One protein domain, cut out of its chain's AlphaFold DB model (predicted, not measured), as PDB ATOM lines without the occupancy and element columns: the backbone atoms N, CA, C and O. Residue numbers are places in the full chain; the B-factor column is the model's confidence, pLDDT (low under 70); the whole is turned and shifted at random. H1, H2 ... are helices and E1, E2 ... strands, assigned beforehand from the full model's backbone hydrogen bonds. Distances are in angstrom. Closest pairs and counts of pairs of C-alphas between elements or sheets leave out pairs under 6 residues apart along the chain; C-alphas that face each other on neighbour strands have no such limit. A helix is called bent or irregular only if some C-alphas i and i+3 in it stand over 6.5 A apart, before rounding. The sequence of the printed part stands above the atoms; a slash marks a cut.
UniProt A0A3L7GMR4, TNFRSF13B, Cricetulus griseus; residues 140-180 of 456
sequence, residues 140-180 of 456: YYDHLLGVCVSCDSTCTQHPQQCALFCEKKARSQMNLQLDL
ATOM      1  N   TYR A 140     120.853 130.958 122.569       89.88
ATOM      2  CA  TYR A 140     122.227 130.585 122.250       89.88
ATOM      3  C   TYR A 140     123.189 131.281 123.218       89.88
ATOM      4  O   TYR A 140     122.867 132.320 123.799       89.88
ATOM      5  N   TYR A 141     124.369 130.698 123.419       90.00
ATOM      6  CA  TYR A 141     125.417 131.318 124.225       90.00
ATOM      7  C   TYR A 141     126.367 132.095 123.322       90.00
ATOM      8  O   TYR A 141     126.935 131.533 122.385       90.00
ATOM      9  N   ASP A 142     126.562 133.373 123.623       90.38
ATOM     10  CA  ASP A 142     127.535 134.203 122.933       90.38
ATOM     11  C   ASP A 142     128.880 134.141 123.674       90.38
ATOM     12  O   ASP A 142     128.991 134.532 124.839       90.38
ATOM     13  N   HIS A 143     129.913 133.623 123.007       85.62
ATOM     14  CA  HIS A 143     131.250 133.479 123.590       85.62
ATOM     15  C   HIS A 143     132.025 134.802 123.699       85.62
ATOM     16  O   HIS A 143     132.962 134.867 124.491       85.62
ATOM     17  N   LEU A 144     131.656 135.837 122.934       87.75
ATOM     18  CA  LEU A 144     132.269 137.167 122.999       87.75
ATOM     19  C   LEU A 144     131.642 137.980 124.137       87.75
ATOM     20  O   LEU A 144     132.353 138.651 124.881       87.75
ATOM     21  N   LEU A 145     130.317 137.895 124.291       84.50
ATOM     22  CA  LEU A 145     129.575 138.613 125.335       84.50
ATOM     23  C   LEU A 145     129.526 137.855 126.677       84.50
ATOM     24  O   LEU A 145     129.259 138.459 127.715       84.50
ATOM     25  N   GLY A 146     129.776 136.540 126.688       87.38
ATOM     26  CA  GLY A 146     129.783 135.710 127.900       87.38
ATOM     27  C   GLY A 146     128.402 135.509 128.541       87.38
ATOM     28  O   GLY A 146     128.307 135.285 129.756       87.38
ATOM     29  N   VAL A 147     127.335 135.625 127.742       90.12
ATOM     30  CA  VAL A 147     125.928 135.611 128.177       90.12
ATOM     31  C   VAL A 147     125.043 134.763 127.261       90.12
ATOM     32  O   VAL A 147     125.379 134.480 126.113       90.12
ATOM     33  N   CYS A 148     123.876 134.383 127.783       91.88
ATOM     34  CA  CYS A 148     122.795 133.805 126.994       91.88
ATOM     35  C   CYS A 148     122.000 134.887 126.274       91.88
ATOM     36  O   CYS A 148     121.494 135.808 126.917       91.88
ATOM     37  N   VAL A 149     121.824 134.723 124.968       91.19
ATOM     38  CA  VAL A 149     121.017 135.596 124.116       91.19
ATOM     39  C   VAL A 149     119.816 134.804 123.601       91.19
ATOM     40  O   VAL A 149     119.952 133.660 123.166       91.19
ATOM     41  N   SER A 150     118.624 135.398 123.661       91.25
ATOM     42  CA  SER A 150     117.413 134.783 123.110       91.25
ATOM     43  C   SER A 150     117.393 134.892 121.587       91.25
ATOM     44  O   SER A 150     117.544 135.979 121.029       91.25
ATOM     45  N   CYS A 151     117.125 133.775 120.914       89.50
ATOM     46  CA  CYS A 151     116.952 133.715 119.467       89.50
ATOM     47  C   CYS A 151     115.822 134.643 118.988       89.50
ATOM     48  O   CYS A 151     115.935 135.231 117.915       89.50
ATOM     49  N   ASP A 152     114.778 134.833 119.810       84.56
ATOM     50  CA  ASP A 152     113.645 135.737 119.568       84.56
ATOM     51  C   ASP A 152     114.029 137.143 119.105       84.56
ATOM     52  O   ASP A 152     113.343 137.700 118.249       84.56
ATOM     53  N   SER A 153     115.087 137.708 119.692       80.81
ATOM     54  CA  SER A 153     115.574 139.066 119.422       80.81
ATOM     55  C   SER A 153     116.541 139.147 118.239       80.81
ATOM     56  O   SER A 153     116.827 140.241 117.769       80.81
ATOM     57  N   THR A 154     117.035 138.010 117.746       82.62
ATOM     58  CA  THR A 154     118.047 137.945 116.678       82.62
ATOM     59  C   THR A 154     117.517 137.377 115.362       82.62
ATOM     60  O   THR A 154     118.281 137.282 114.409       82.62
ATOM     61  N   CYS A 155     116.236 137.000 115.262       82.69
ATOM     62  CA  CYS A 155     115.696 136.280 114.098       82.69
ATOM     63  C   CYS A 155     115.787 136.996 112.736       82.69
ATOM     64  O   CYS A 155     115.594 136.344 111.716       82.69
ATOM     65  N   THR A 156     116.100 138.291 112.687       78.69
ATOM     66  CA  THR A 156     116.389 139.016 111.436       78.69
ATOM     67  C   THR A 156     117.801 138.764 110.901       78.69
ATOM     68  O   THR A 156     118.029 138.913 109.705       78.69
ATOM     69  N   GLN A 157     118.749 138.381 111.762       78.19
ATOM     70  CA  GLN A 157     120.146 138.116 111.408       78.19
ATOM     71  C   GLN A 157     120.750 137.115 112.411       78.19
ATOM     72  O   GLN A 157     121.603 137.450 113.231       78.19
ATOM     73  N   HIS A 158     120.232 135.883 112.402       78.75
ATOM     74  CA  HIS A 158     120.480 134.907 113.462       78.75
ATOM     75  C   HIS A 158     121.672 133.967 113.178       78.75
ATOM     76  O   HIS A 158     121.872 133.540 112.037       78.75
ATOM     77  N   PRO A 159     122.422 133.525 114.206       79.69
ATOM     78  CA  PRO A 159     123.379 132.429 114.053       79.69
ATOM     79  C   PRO A 159     122.662 131.103 113.740       79.69
ATOM     80  O   PRO A 159     121.487 130.922 114.063       79.69
ATOM     81  N   GLN A 160     123.384 130.136 113.158       81.31
ATOM     82  CA  GLN A 160     122.840 128.829 112.735       81.31
ATOM     83  C   GLN A 160     122.063 128.088 113.842       81.31
ATOM     84  O   GLN A 160     121.039 127.465 113.574       81.31
ATOM     85  N   GLN A 161     122.489 128.215 115.104       80.88
ATOM     86  CA  GLN A 161     121.828 127.578 116.254       80.88
ATOM     87  C   GLN A 161     120.379 128.060 116.480       80.88
ATOM     88  O   GLN A 161     119.586 127.346 117.086       80.88
ATOM     89  N   CYS A 162     120.020 129.241 115.970       87.75
ATOM     90  CA  CYS A 162     118.687 129.825 116.099       87.75
ATOM     91  C   CYS A 162     117.764 129.572 114.895       87.75
ATOM     92  O   CYS A 162     116.574 129.864 114.996       87.75
ATOM     93  N   ALA A 163     118.259 129.012 113.781       84.94
ATOM     94  CA  ALA A 163     117.485 128.876 112.542       84.94
ATOM     95  C   ALA A 163     116.170 128.098 112.740       84.94
ATOM     96  O   ALA A 163     115.089 128.607 112.444       84.94
ATOM     97  N   LEU A 164     116.245 126.919 113.367       83.69
ATOM     98  CA  LEU A 164     115.082 126.070 113.665       83.69
ATOM     99  C   LEU A 164     114.064 126.728 114.612       83.69
ATOM    100  O   LEU A 164     112.894 126.345 114.626       83.69
ATOM    101  N   PHE A 165     114.498 127.685 115.433       86.75
ATOM    102  CA  PHE A 165     113.621 128.429 116.335       86.75
ATOM    103  C   PHE A 165     112.928 129.581 115.597       86.75
ATOM    104  O   PHE A 165     111.709 129.724 115.675       86.75
ATOM    105  N   CYS A 166     113.692 130.356 114.826       86.38
ATOM    106  CA  CYS A 166     113.180 131.478 114.045       86.38
ATOM    107  C   CYS A 166     112.216 131.029 112.939       86.38
ATOM    108  O   CYS A 166     111.175 131.655 112.755       86.38
ATOM    109  N   GLU A 167     112.481 129.898 112.281       86.19
ATOM    110  CA  GLU A 167     111.563 129.318 111.298       86.19
ATOM    111  C   GLU A 167     110.235 128.875 111.941       86.19
ATOM    112  O   GLU A 167     109.155 129.198 111.439       86.19
ATOM    113  N   LYS A 168     110.285 128.193 113.095       84.25
ATOM    114  CA  LYS A 168     109.076 127.822 113.853       84.25
ATOM    115  C   LYS A 168     108.278 129.052 114.285       84.25
ATOM    116  O   LYS A 168     107.054 129.036 114.175       84.25
ATOM    117  N   LYS A 169     108.956 130.117 114.728       82.19
ATOM    118  CA  LYS A 169     108.328 131.389 115.107       82.19
ATOM    119  C   LYS A 169     107.671 132.089 113.914       82.19
ATOM    120  O   LYS A 169     106.540 132.546 114.035       82.19
ATOM    121  N   ALA A 170     108.323 132.117 112.751       77.62
ATOM    122  CA  ALA A 170     107.730 132.662 111.530       77.62
ATOM    123  C   ALA A 170     106.453 131.895 111.135       77.62
ATOM    124  O   ALA A 170     105.414 132.506 110.886       77.62
ATOM    125  N   ARG A 171     106.491 130.554 111.170       78.25
ATOM    126  CA  ARG A 171     105.325 129.698 110.888       78.25
ATOM    127  C   ARG A 171     104.188 129.890 111.904       78.25
ATOM    128  O   ARG A 171     103.026 129.901 111.499       78.25
ATOM    129  N   SER A 172     104.474 130.065 113.198       76.19
ATOM    130  CA  SER A 172     103.427 130.327 114.203       76.19
ATOM    131  C   SER A 172     102.822 131.728 114.061       76.19
ATOM    132  O   SER A 172     101.604 131.880 114.150       76.19
ATOM    133  N   GLN A 173     103.638 132.736 113.744       76.31
ATOM    134  CA  GLN A 173     103.182 134.104 113.493       76.31
ATOM    135  C   GLN A 173     102.319 134.210 112.221       76.31
ATOM    136  O   GLN A 173     101.336 134.950 112.211       76.31
ATOM    137  N   MET A 174     102.629 133.433 111.175       62.59
ATOM    138  CA  MET A 174     101.795 133.339 109.969       62.59
ATOM    139  C   MET A 174     100.432 132.685 110.235       62.59
ATOM    140  O   MET A 174      99.434 133.161 109.702       62.59
ATOM    141  N   ASN A 175     100.358 131.656 111.090       63.53
ATOM    142  CA  ASN A 175      99.072 131.064 111.488       63.53
ATOM    143  C   ASN A 175      98.203 132.064 112.272       63.53
ATOM    144  O   ASN A 175      97.028 132.225 111.959       63.53
ATOM    145  N   LEU A 176      98.796 132.814 113.211       59.94
ATOM    146  CA  LEU A 176      98.098 133.873 113.957       59.94
ATOM    147  C   LEU A 176      97.576 135.012 113.060       59.94
ATOM    148  O   LEU A 176      96.509 135.557 113.331       59.94
ATOM    149  N   GLN A 177      98.282 135.367 111.978       51.75
ATOM    150  CA  GLN A 177      97.742 136.306 110.984       51.75
ATOM    151  C   GLN A 177      96.614 135.711 110.132       51.75
ATOM    152  O   GLN A 177      95.759 136.465 109.665       51.75
ATOM    153  N   LEU A 178      96.600 134.394 109.911       51.38
ATOM    154  CA  LEU A 178      95.573 133.744 109.099       51.38
ATOM    155  C   LEU A 178      94.217 133.710 109.821       51.38
ATOM    156  O   LEU A 178      93.199 133.991 109.189       51.38
ATOM    157  N   ASP A 179      94.212 133.475 111.138       44.34
ATOM    158  CA  ASP A 179      93.000 133.551 111.971       44.34
ATOM    159  C   ASP A 179      92.410 134.971 112.017       44.34
ATOM    160  O   ASP A 179      91.197 135.146 111.929       44.34
ATOM    161  N   LEU A 180      93.255 136.010 112.054       45.25
ATOM    162  CA  LEU A 180      92.791 137.405 112.046       45.25
ATOM    163  C   LEU A 180      92.269 137.885 110.677       45.25
ATOM    164  O   LEU A 180      91.701 138.974 110.586       45.25
TER     165      LEU A 180
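What this domain is: This is residues 140 to 180 of the 456 residues of the protein "TNFRSF13B" of Cricetulus griseus (UniProt A0A3L7GMR4). A small two-stranded hairpin, E1 and E2, forms one end of this domain, and a single long helix, H1, starts near the first residue of E1 and runs away from the hairpin. Between them the chain folds back through the link of residues 151 to 159, and residues 171 to 180, of which 171 to 179 belong to H1, stick out as a free arm that makes much of the length. The printed part has 41 residues with two named strands and one named helix, in the order E1, E2, H1 along the chain; the sheet's order is E1, E2, antiparallel, and the class is mixed, helices and strands. The whole is loose, with a radius of gyration of the C-alphas of 12.5 A, and the C-alphas span 41 by 15 by 12 A.

How they stand to each other: The sheet is made of E1, residues 140 to 142, and E2, residues 147 to 150, a hairpin of antiparallel neighbour strands whose N-to-C directions stand at 139 degrees. The C-alphas of Tyr 141 and Cys 148 face each other at 4.6 A. Across the pair, N 140 and O 149 are within hydrogen-bond range at 2.9 A, and so are N 142 and O 147 at 3.0 A. H1 holds residues 160 to 179. The closest C-alphas of E1 and H1 are those of Tyr 140 and Gln 161, 6.7 A apart, one of 2 pairs within 8 A, while the two centres are 20.0 A apart. In H1, 13 of 16 O i to N i+4 pairs are within hydrogen-bond range. H1 is irregular: C-alphas 161 and 164 are 7.4 A apart, and its line is a rough one.

Where its parts are: E1 runs from Tyr 140, with its C-alpha at (122.227, 130.585, 122.250), to Asp 142, 6.5 A from first to last C-alpha. E2 runs from Val 147 to Ser 150, 9.9 A. Residues 151 to 153 form a short helical run after it. H1 begins at Gln 160, with its C-alpha at (122.840, 128.829, 112.735), and ends at Asp 179, with its C-alpha at (93.000, 133.551, 111.971), 30.2 A from first to last C-alpha.

The domain as a whole: The two C-alphas farthest apart are those of Leu 144 and Leu 180, at 41.0 A. Without residues 171 to 180, which stand free, the body has 31 residues, spans 28 by 14 by 12 A and has a radius of gyration of 9.2 A. The printed part has no cut. The link from E1 to E2 is tight, with 4 residues between them, and the link from E2 to H1 is short, with 9. The mean pLDDT of the printed part of this model is 79.2, and residues 174 to 180 are under 70.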